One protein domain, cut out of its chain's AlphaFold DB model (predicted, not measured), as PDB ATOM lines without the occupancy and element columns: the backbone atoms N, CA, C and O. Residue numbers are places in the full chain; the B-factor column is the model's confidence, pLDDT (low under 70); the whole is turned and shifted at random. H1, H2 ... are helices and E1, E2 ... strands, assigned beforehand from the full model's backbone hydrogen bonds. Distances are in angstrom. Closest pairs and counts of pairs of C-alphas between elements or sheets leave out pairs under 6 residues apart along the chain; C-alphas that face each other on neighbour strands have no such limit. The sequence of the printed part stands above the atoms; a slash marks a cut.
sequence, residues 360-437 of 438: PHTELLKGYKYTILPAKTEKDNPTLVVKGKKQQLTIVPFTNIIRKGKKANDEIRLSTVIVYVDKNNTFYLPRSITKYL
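What this domain is: This is residues 360 to 437 of the 438 residues of the protein "Alkaline phosphatase" of Tannerella sp. oral taxon BU063 isolate Cell 6/7/9 (UniProt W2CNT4). One strongly twisted sheet, the antiparallel meander E1-E2-E3-E4-E5, is a wall turning by 87 degrees from edge to edge, with the small hairpin E6-E7 over one face. The short helix H1 packs on E7, and H2, at the printed part's end, only grazes the sheet. The 78 printed residues hold two named helices and seven named strands, in the order H1, E1 to E7, H2; the class is mixed. The whole is compact, with a radius of gyration of the C-alphas of 11.6 A and spans of 32 by 26 by 24 A.

How they stand to each other: In the meander, each strand the antiparallel neighbour of the one before, E1, residues 369 to 373, pairs with E2, residues 383 to 387, through N 371 and O 385 at 2.9 A. E3, residues 392 to 395, is the antiparallel neighbour of E2, with N 386 and O 393 within hydrogen-bond range at 2.9 A. E4, residues 401 to 404, has N 403 and O 394 of E3 at 2.9 A, and E5, residues 410 to 413, has O 412 and N 402 of E4 at 2.9 A. The sheet is only just strongly twisted, up to 4.3 A off its best plane. In the hairpin of E6, residues 419 to 421, and E7, residues 426 to 429, N 428 and O 419 are 2.8 A apart; Phe 427 and Leu 384 of E2 have C-alphas 7.7 A apart. For H1, residues 361 to 364, the closest C-alphas to E7 are His 361 and Phe 427, 5.4 A. H2, residues 431 to 436, grazes the sheet with residues 433 to 436; 0 of 2 O i to N i+4 pairs and 2 of 3 O i to N i+3 pairs are within range, and H1 is too short for an i+4 pair.

Where its parts are: E1 spans 13.2 A from C-alpha 369 at (13.873, 32.669, -10.966), and E2 13.1 A. H2, 10.6 A long, ends at C-alpha 436 (4.852, 32.015, -0.095).

The domain as a whole: The C-alphas farthest apart, Glu 378 and Lys 389, are 32.8 A apart. The printed part has no cut, no link is long, and no printed residue is under 70 in pLDDT.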
ATOM      1  N   PRO A 360      21.429  30.594   2.767       97.94
ATOM      2  CA  PRO A 360      21.784  31.366   1.585       97.94
ATOM      3  C   PRO A 360      20.697  31.261   0.512       97.94
ATOM      4  O   PRO A 360      20.280  30.168   0.131       97.94
ATOM      5  N   HIS A 361      20.254  32.397  -0.023       98.06
ATOM      6  CA  HIS A 361      19.208  32.435  -1.048       98.06
ATOM      7  C   HIS A 361      19.569  31.611  -2.298       98.06
ATOM      8  O   HIS A 361      18.677  31.076  -2.949       98.06
ATOM      9  N   THR A 362      20.861  31.473  -2.611       97.38
ATOM     10  CA  THR A 362      21.389  30.638  -3.704       97.38
ATOM     11  C   THR A 362      21.102  29.150  -3.511       97.38
ATOM     12  O   THR A 362      20.832  28.449  -4.485       97.38
ATOM     13  N   GLU A 363      21.134  28.663  -2.269       96.69
ATOM     14  CA  GLU A 363      20.735  27.299  -1.916       96.69
ATOM     15  C   GLU A 363      19.210  27.199  -1.848       96.69
ATOM     16  O   GLU A 363      18.605  26.349  -2.502       96.69
ATOM     17  N   LEU A 364      18.584  28.097  -1.082       96.38
ATOM     18  CA  LEU A 364      17.167  28.012  -0.739       96.38
ATOM     19  C   LEU A 364      16.241  28.160  -1.949       96.38
ATOM     20  O   LEU A 364      15.196  27.518  -2.019       96.38
ATOM     21  N   LEU A 365      16.608  29.019  -2.901       95.88
ATOM     22  CA  LEU A 365      15.787  29.349  -4.066       95.88
ATOM     23  C   LEU A 365      16.194  28.562  -5.314       95.88
ATOM     24  O   LEU A 365      15.831  28.942  -6.431       95.88
ATOM     25  N   LYS A 366      16.929  27.454  -5.154       94.38
ATOM     26  CA  LYS A 366      17.292  26.569  -6.264       94.38
ATOM     27  C   LYS A 366      16.021  26.085  -6.976       94.38
ATOM     28  O   LYS A 366      15.189  25.399  -6.394       94.38
ATOM     29  N   GLY A 367      15.870  26.458  -8.248       91.75
ATOM     30  CA  GLY A 367      14.684  26.153  -9.063       91.75
ATOM     31  C   GLY A 367      13.691  27.310  -9.231       91.75
ATOM     32  O   GLY A 367      12.807  27.224 -10.083       91.75
ATOM     33  N   TYR A 368      13.862  28.419  -8.506       94.75
ATOM     34  CA  TYR A 368      13.118  29.661  -8.727       94.75
ATOM     35  C   TYR A 368      13.928  30.648  -9.571       94.75
ATOM     36  O   TYR A 368      15.157  30.663  -9.546       94.75
ATOM     37  N   LYS A 369      13.232  31.523 -10.306       95.06
ATOM     38  CA  LYS A 369      13.873  32.669 -10.966       95.06
ATOM     39  C   LYS A 369      13.947  33.823  -9.975       95.06
ATOM     40  O   LYS A 369      12.905  34.262  -9.491       95.06
ATOM     41  N   TYR A 370      15.138  34.348  -9.715       96.44
ATOM     42  CA  TYR A 370      15.319  35.509  -8.846       96.44
ATOM     43  C   TYR A 370      16.327  36.511  -9.412       96.44
ATOM     44  O   TYR A 370      17.094  36.210 -10.326       96.44
ATOM     45  N   THR A 371      16.290  37.738  -8.901       96.81
ATOM     46  CA  THR A 371      17.204  38.821  -9.281       96.81
ATOM     47  C   THR A 371      17.441  39.721  -8.078       96.81
ATOM     48  O   THR A 371      16.486  40.097  -7.400       96.81
ATOM     49  N   ILE A 372      18.700  40.077  -7.826       97.56
ATOM     50  CA  ILE A 372      19.054  41.113  -6.854       97.56
ATOM     51  C   ILE A 372      19.121  42.436  -7.608       97.56
ATOM     52  O   ILE A 372      19.959  42.619  -8.488       97.56
ATOM     53  N   LEU A 373      18.204  43.341  -7.287       95.81
ATOM     54  CA  LEU A 373      18.234  44.716  -7.757       95.81
ATOM     55  C   LEU A 373      19.197  45.504  -6.858       95.81
ATOM     56  O   LEU A 373      19.056  45.427  -5.633       95.81
ATOM     57  N   PRO A 374      20.165  46.241  -7.428       92.44
ATOM     58  CA  PRO A 374      21.086  47.042  -6.635       92.44
ATOM     59  C   PRO A 374      20.336  48.143  -5.881       92.44
ATOM     60  O   PRO A 374      19.249  48.574  -6.282       92.44
ATOM     61  N   ALA A 375      20.941  48.604  -4.791       89.38
ATOM     62  CA  ALA A 375      20.502  49.801  -4.092       89.38
ATOM     63  C   ALA A 375      20.466  50.998  -5.061       89.38
ATOM     64  O   ALA A 375      21.354  51.146  -5.902       89.38
ATOM     65  N   LYS A 376      19.431  51.842  -4.970       85.06
ATOM     66  CA  LYS A 376      19.296  53.019  -5.848       85.06
ATOM     67  C   LYS A 376      20.229  54.154  -5.428       85.06
ATOM     68  O   LYS A 376      20.663  54.931  -6.272       85.06
ATOM     69  N   THR A 377      20.524  54.235  -4.136       83.94
ATOM     70  CA  THR A 377      21.459  55.179  -3.523       83.94
ATOM     71  C   THR A 377      22.357  54.446  -2.528       83.94
ATOM     72  O   THR A 377      22.054  53.323  -2.133       83.94
ATOM     73  N   GLU A 378      23.435  55.084  -2.067       73.62
ATOM     74  CA  GLU A 378      24.311  54.522  -1.021       73.62
ATOM     75  C   GLU A 378      23.592  54.265   0.313       73.62
ATOM     76  O   GLU A 378      24.073  53.483   1.126       73.62
ATOM     77  N   LYS A 379      22.446  54.921   0.543       73.62
ATOM     78  CA  LYS A 379      21.625  54.752   1.749       73.62
ATOM     79  C   LYS A 379      20.552  53.675   1.601       73.62
ATOM     80  O   LYS A 379      19.929  53.310   2.593       73.62
ATOM     81  N   ASP A 380      20.314  53.196   0.382       84.31
ATOM     82  CA  ASP A 380      19.317  52.167   0.126       84.31
ATOM     83  C   ASP A 380      19.920  50.771   0.276       84.31
ATOM     84  O   ASP A 380      21.118  50.545   0.107       84.31
ATOM     85  N   ASN A 381      19.048  49.799   0.516       91.31
ATOM     86  CA  ASN A 381      19.420  48.395   0.498       91.31
ATOM     87  C   ASN A 381      19.134  47.766  -0.875       91.31
ATOM     88  O   ASN A 381      18.168  48.151  -1.548       91.31
ATOM     89  N   PRO A 382      19.919  46.759  -1.299       95.56
ATOM     90  CA  PRO A 382      19.547  45.949  -2.447       95.56
ATOM     91  C   PRO A 382      18.235  45.211  -2.174       95.56
ATOM     92  O   PRO A 382      17.866  44.943  -1.031       95.56
ATOM     93  N   THR A 383      17.522  44.868  -3.241       96.50
ATOM     94  CA  THR A 383      16.230  44.181  -3.158       96.50
ATOM     95  C   THR A 383      16.295  42.858  -3.900       96.50
ATOM     96  O   THR A 383      16.550  42.830  -5.103       96.50
ATOM     97  N   LEU A 384      16.009  41.757  -3.214       97.50
ATOM     98  CA  LEU A 384      15.862  40.451  -3.842       97.50
ATOM     99  C   LEU A 384      14.419  40.271  -4.329       97.50
ATOM    100  O   LEU A 384      13.469  40.304  -3.549       97.50
ATOM    101  N   VAL A 385      14.254  40.060  -5.632       96.81
ATOM    102  CA  VAL A 385      12.964  39.762  -6.259       96.81
ATOM    103  C   VAL A 385      12.945  38.304  -6.688       96.81
ATOM    104  O   VAL A 385      13.791  37.881  -7.473       96.81
ATOM    105  N   VAL A 386      11.960  37.542  -6.216       96.38
ATOM    106  CA  VAL A 386      11.821  36.104  -6.493       96.38
ATOM    107  C   VAL A 386      10.489  35.837  -7.180       96.38
ATOM    108  O   VAL A 386       9.439  36.261  -6.700       96.38
ATOM    109  N   LYS A 387      10.514  35.128  -8.311       94.00
ATOM    110  CA  LYS A 387       9.327  34.763  -9.094       94.00
ATOM    111  C   LYS A 387       8.970  33.298  -8.855       94.00
ATOM    112  O   LYS A 387       9.700  32.399  -9.270       94.00
ATOM    113  N   GLY A 388       7.829  33.088  -8.205       86.31
ATOM    114  CA  GLY A 388       7.143  31.804  -8.097       86.31
ATOM    115  C   GLY A 388       6.216  31.540  -9.288       86.31
ATOM    116  O   GLY A 388       6.197  32.293 -10.264       86.31
ATOM    117  N   LYS A 389       5.413  30.469  -9.209       80.00
ATOM    118  CA  LYS A 389       4.492  30.073 -10.299       80.00
ATOM    119  C   LYS A 389       3.340  31.066 -10.480       80.00
ATOM    120  O   LYS A 389       2.971  31.379 -11.608       80.00
ATOM    121  N   LYS A 390       2.771  31.550  -9.372       78.69
ATOM    122  CA  LYS A 390       1.638  32.497  -9.356       78.69
ATOM    123  C   LYS A 390       1.966  33.826  -8.679       78.69
ATOM    124  O   LYS A 390       1.202  34.779  -8.804       78.69
ATOM    125  N   GLN A 391       3.073  33.884  -7.946       87.12
ATOM    126  CA  GLN A 391       3.379  34.951  -7.000       87.12
ATOM    127  C   GLN A 391       4.789  35.493  -7.213       87.12
ATOM    128  O   GLN A 391       5.665  34.812  -7.745       87.12
ATOM    129  N   GLN A 392       5.000  36.733  -6.787       93.00
ATOM    130  CA  GLN A 392       6.317  37.354  -6.700       93.00
ATOM    131  C   GLN A 392       6.541  37.770  -5.252       93.00
ATOM    132  O   GLN A 392       5.620  38.302  -4.632       93.00
ATOM    133  N   LEU A 393       7.749  37.541  -4.747       95.75
ATOM    134  CA  LEU A 393       8.212  38.108  -3.491       95.75
ATOM    135  C   LEU A 393       9.220  39.218  -3.765       95.75
ATOM    136  O   LEU A 393      10.097  39.074  -4.618       95.75
ATOM    137  N   THR A 394       9.088  40.300  -3.013       96.06
ATOM    138  CA  THR A 394      10.031  41.408  -2.940       96.06
ATOM    139  C   THR A 394      10.589  41.435  -1.526       96.06
ATOM    140  O   THR A 394       9.838  41.565  -0.557       96.06
ATOM    141  N   ILE A 395      11.902  41.280  -1.415       96.44
ATOM    142  CA  ILE A 395      12.610  41.071  -0.158       96.44
ATOM    143  C   ILE A 395      13.649  42.179   0.004       96.44
ATOM    144  O   ILE A 395      14.556  42.313  -0.817       96.44
ATOM    145  N   VAL A 396      13.512  42.953   1.076       95.00
ATOM    146  CA  VAL A 396      14.473  43.978   1.499       95.00
ATOM    147  C   VAL A 396      15.129  43.473   2.788       95.00
ATOM    148  O   VAL A 396      14.418  42.931   3.639       95.00
ATOM    149  N   PRO A 397      16.461  43.568   2.939       96.25
ATOM    150  CA  PRO A 397      17.143  43.010   4.097       96.25
ATOM    151  C   PRO A 397      16.912  43.842   5.361       96.25
ATOM    152  O   PRO A 397      16.344  44.932   5.323       96.25
ATOM    153  N   PHE A 398      17.392  43.302   6.478       96.88
ATOM    154  CA  PHE A 398      17.472  43.917   7.804       96.88
ATOM    155  C   PHE A 398      16.131  44.194   8.486       96.88
ATOM    156  O   PHE A 398      16.092  44.799   9.550       96.88
ATOM    157  N   THR A 399      15.039  43.689   7.917       96.12
ATOM    158  CA  THR A 399      13.711  43.675   8.536       96.12
ATOM    159  C   THR A 399      13.174  42.246   8.574       96.12
ATOM    160  O   THR A 399      13.698  41.354   7.904       96.12
ATOM    161  N   ASN A 400      12.109  42.019   9.341       96.06
ATOM    162  CA  ASN A 400      11.350  40.768   9.333       96.06
ATOM    163  C   ASN A 400      10.142  40.825   8.381       96.06
ATOM    164  O   ASN A 400       9.198  40.059   8.553       96.06
ATOM    165  N   ILE A 401      10.129  41.735   7.400       95.44
ATOM    166  CA  ILE A 401       8.996  41.939   6.490       95.44
ATOM    167  C   ILE A 401       9.412  41.620   5.056       95.44
ATOM    168  O   ILE A 401      10.431  42.089   4.553       95.44
ATOM    169  N   ILE A 402       8.570  40.859   4.361       95.44
ATOM    170  CA  ILE A 402       8.637  40.676   2.909       95.44
ATOM    171  C   ILE A 402       7.316  41.099   2.283       95.44
ATOM    172  O   ILE A 402       6.279  41.120   2.945       95.44
ATOM    173  N   ARG A 403       7.334  41.414   0.989       94.88
ATOM    174  CA  ARG A 403       6.132  41.821   0.257       94.88
ATOM    175  C   ARG A 403       5.794  40.832  -0.839       94.88
ATOM    176  O   ARG A 403       6.673  40.403  -1.584       94.88
ATOM    177  N   LYS A 404       4.514  40.500  -0.960       92.19
ATOM    178  CA  LYS A 404       3.969  39.567  -1.943       92.19
ATOM    179  C   LYS A 404       3.138  40.297  -3.002       92.19
ATOM    180  O   LYS A 404       2.532  41.343  -2.764       92.19
ATOM    181  N   GLY A 405       3.142  39.730  -4.206       85.00
ATOM    182  CA  GLY A 405       2.369  40.190  -5.360       85.00
ATOM    183  C   GLY A 405       3.165  41.089  -6.310       85.00
ATOM    184  O   GLY A 405       4.207  41.639  -5.966       85.00
ATOM    185  N   LYS A 406       2.661  41.268  -7.542       74.06
ATOM    186  CA  LYS A 406       3.355  42.048  -8.592       74.06
ATOM    187  C   LYS A 406       3.585  43.515  -8.212       74.06
ATOM    188  O   LYS A 406       4.570  44.097  -8.650       74.06
ATOM    189  N   LYS A 407       2.668  44.096  -7.429       77.56
ATOM    190  CA  LYS A 407       2.779  45.461  -6.889       77.56
ATOM    191  C   LYS A 407       3.440  45.516  -5.506       77.56
ATOM    192  O   LYS A 407       3.695  46.610  -5.032       77.56
ATOM    193  N   ALA A 408       3.747  44.360  -4.904       76.56
ATOM    194  CA  ALA A 408       4.321  44.248  -3.564       76.56
ATOM    195  C   ALA A 408       3.451  44.902  -2.468       76.56
ATOM    196  O   ALA A 408       3.972  45.575  -1.589       76.56
ATOM    197  N   ASN A 409       2.129  44.713  -2.523       80.44
ATOM    198  CA  ASN A 409       1.203  45.353  -1.580       80.44
ATOM    199  C   ASN A 409       0.916  44.501  -0.334       80.44
ATOM    200  O   ASN A 409       0.519  45.050   0.688       80.44
ATOM    201  N   ASP A 410       1.105  43.182  -0.416       89.12
ATOM    202  CA  ASP A 410       0.736  42.271   0.666       89.12
ATOM    203  C   ASP A 410       1.957  42.017   1.556       89.12
ATOM    204  O   ASP A 410       2.897  41.330   1.146       89.12
ATOM    205  N   GLU A 411       1.972  42.583   2.762       93.44
ATOM    206  CA  GLU A 411       3.072  42.396   3.710       93.44
ATOM    207  C   GLU A 411       2.957  41.062   4.454       93.44
ATOM    208  O   GLU A 411       1.906  40.689   4.974       93.44
ATOM    209  N   ILE A 412       4.072  40.338   4.514       94.50
ATOM    210  CA  ILE A 412       4.220  39.094   5.261       94.50
ATOM    211  C   ILE A 412       5.320  39.313   6.285       94.50
ATOM    212  O   ILE A 412       6.445  39.678   5.939       94.50
ATOM    213  N   ARG A 413       4.995  39.041   7.547       94.75
ATOM    214  CA  ARG A 413       5.945  39.105   8.650       94.75
ATOM    215  C   ARG A 413       6.544  37.729   8.919       94.75
ATOM    216  O   ARG A 413       5.821  36.754   9.107       94.75
ATOM    217  N   LEU A 414       7.864  37.681   8.954       95.81
ATOM    218  CA  LEU A 414       8.674  36.520   9.285       95.81
ATOM    219  C   LEU A 414       8.968  36.484  10.790       95.81
ATOM    220  O   LEU A 414       8.821  37.480  11.498       95.81
ATOM    221  N   SER A 415       9.394  35.321  11.283       92.94
ATOM    222  CA  SER A 415       9.764  35.138  12.694       92.94
ATOM    223  C   SER A 415      11.120  35.762  13.051       92.94
ATOM    224  O   SER A 415      11.371  36.045  14.224       92.94
ATOM    225  N   THR A 416      11.981  35.971  12.054       94.75
ATOM    226  CA  THR A 416      13.337  36.522  12.183       94.75
ATOM    227  C   THR A 416      13.587  37.584  11.121       94.75
ATOM    228  O   THR A 416      12.885  37.655  10.106       94.75
ATOM    229  N   VAL A 417      14.602  38.410  11.357       96.62
ATOM    230  CA  VAL A 417      15.088  39.379  10.373       96.62
ATOM    231  C   VAL A 417      15.787  38.685   9.206       96.62
ATOM    232  O   VAL A 417      16.318  37.582   9.332       96.62
ATOM    233  N   ILE A 418      15.800  39.352   8.058       97.19
ATOM    234  CA  ILE A 418      16.550  38.937   6.873       97.19
ATOM    235  C   ILE A 418      17.931  39.574   6.914       97.19
ATOM    236  O   ILE A 418      18.058  40.758   7.211       97.19
ATOM    237  N   VAL A 419      18.967  38.824   6.551       97.19
ATOM    238  CA  VAL A 419      20.341  39.340   6.530       97.19
ATOM    239  C   VAL A 419      20.834  39.403   5.097       97.19
ATOM    240  O   VAL A 419      20.598  38.489   4.309       97.19
ATOM    241  N   TYR A 420      21.537  40.476   4.753       97.06
ATOM    242  CA  TYR A 420      22.266  40.591   3.498       97.06
ATOM    243  C   TYR A 420      23.740  40.858   3.782       97.06
ATOM    244  O   TYR A 420      24.080  41.667   4.642       97.06
ATOM    245  N   VAL A 421      24.611  40.172   3.047       96.06
ATOM    246  CA  VAL A 421      26.059  40.364   3.108       96.06
ATOM    247  C   VAL A 421      26.532  40.838   1.738       96.06
ATOM    248  O   VAL A 421      26.478  40.104   0.754       96.06
ATOM    249  N   ASP A 422      27.007  42.078   1.679       94.19
ATOM    250  CA  ASP A 422      27.502  42.719   0.455       94.19
ATOM    251  C   ASP A 422      28.775  42.055  -0.090       94.19
ATOM    252  O   ASP A 422      28.888  41.858  -1.299       94.19
ATOM    253  N   LYS A 423      29.684  41.610   0.787       94.19
ATOM    254  CA  LYS A 423      30.954  40.951   0.430       94.19
ATOM    255  C   LYS A 423      30.797  39.729  -0.474       94.19
ATOM    256  O   LYS A 423      31.724  39.391  -1.202       94.19
ATOM    257  N   ASN A 424      29.657  39.049  -0.407       95.62
ATOM    258  CA  ASN A 424      29.337  37.888  -1.237       95.62
ATOM    259  C   ASN A 424      27.970  38.021  -1.927       95.62
ATOM    260  O   ASN A 424      27.447  37.024  -2.422       95.62
ATOM    261  N   ASN A 425      27.389  39.226  -1.945       95.81
ATOM    262  CA  ASN A 425      26.089  39.537  -2.539       95.81
ATOM    263  C   ASN A 425      24.995  38.502  -2.192       95.81
ATOM    264  O   ASN A 425      24.272  38.015  -3.063       95.81
ATOM    265  N   THR A 426      24.916  38.098  -0.919       97.62
ATOM    266  CA  THR A 426      24.061  36.985  -0.483       97.62
ATOM    267  C   THR A 426      23.031  37.423   0.546       97.62
ATOM    268  O   THR A 426      23.370  37.937   1.608       97.62
ATOM    269  N   PHE A 427      21.758  37.155   0.240       98.31
ATOM    270  CA  PHE A 427      20.664  37.156   1.210       98.31
ATOM    271  C   PHE A 427      20.627  35.835   1.977       98.31
ATOM    272  O   PHE A 427      20.760  34.774   1.366       98.31
ATOM    273  N   TYR A 428      20.386  35.914   3.280       97.94
ATOM    274  CA  TYR A 428      20.130  34.790   4.171       97.94
ATOM    275  C   TYR A 428      18.677  34.866   4.622       97.94
ATOM    276  O   TYR A 428      18.230  35.889   5.146       97.94
ATOM    277  N   LEU A 429      17.936  33.800   4.338       97.19
ATOM    278  CA  LEU A 429      16.482  33.764   4.401       97.19
ATOM    279  C   LEU A 429      16.015  32.538   5.188       97.19
ATOM    280  O   LEU A 429      16.674  31.492   5.129       97.19
ATOM    281  N   PRO A 430      14.844  32.610   5.839       96.69
ATOM    282  CA  PRO A 430      14.280  31.444   6.490       96.69
ATOM    283  C   PRO A 430      13.730  30.451   5.474       96.69
ATOM    284  O   PRO A 430      13.095  30.839   4.488       96.69
ATOM    285  N   ARG A 431      13.883  29.152   5.754       95.75
ATOM    286  CA  ARG A 431      13.367  28.068   4.898       95.75
ATOM    287  C   ARG A 431      11.871  28.197   4.616       95.75
ATOM    288  O   ARG A 431      11.420  27.854   3.527       95.75
ATOM    289  N   SER A 432      11.107  28.736   5.567       93.31
ATOM    290  CA  SER A 432       9.661  28.950   5.448       93.31
ATOM    291  C   SER A 432       9.255  29.892   4.309       93.31
ATOM    292  O   SER A 432       8.091  29.864   3.910       93.31
ATOM    293  N   ILE A 433      10.181  30.679   3.744       92.69
ATOM    294  CA  ILE A 433       9.862  31.663   2.705       92.69
ATOM    295  C   ILE A 433       9.317  31.030   1.415       92.69
ATOM    296  O   ILE A 433       8.522  31.651   0.708       92.69
ATOM    297  N   THR A 434       9.697  29.784   1.114       91.12
ATOM    298  CA  THR A 434       9.265  29.071  -0.100       91.12
ATOM    299  C   THR A 434       7.765  28.789  -0.110       91.12
ATOM    300  O   THR A 434       7.154  28.821  -1.177       91.12
ATOM    301  N   LYS A 435       7.137  28.660   1.068       90.88
ATOM    302  CA  LYS A 435       5.679  28.495   1.228       90.88
ATOM    303  C   LYS A 435       4.877  29.665   0.650       90.88
ATOM    304  O   LYS A 435       3.695  29.522   0.361       90.88
ATOM    305  N   TYR A 436       5.498  30.835   0.484       90.44
ATOM    306  CA  TYR A 436       4.852  32.015  -0.095       90.44
ATOM    307  C   TYR A 436       5.067  32.150  -1.616       90.44
ATOM    308  O   TYR A 436       4.493  33.058  -2.227       90.44
ATOM    309  N   LEU A 437       5.889  31.274  -2.214       85.69
ATOM    310  CA  LEU A 437       6.200  31.221  -3.652       85.69
ATOM    311  C   LEU A 437       5.423  30.138  -4.416       85.69
ATOM    312  O   LEU A 437       5.353  30.204  -5.652       85.69
TER     313      LEU A 437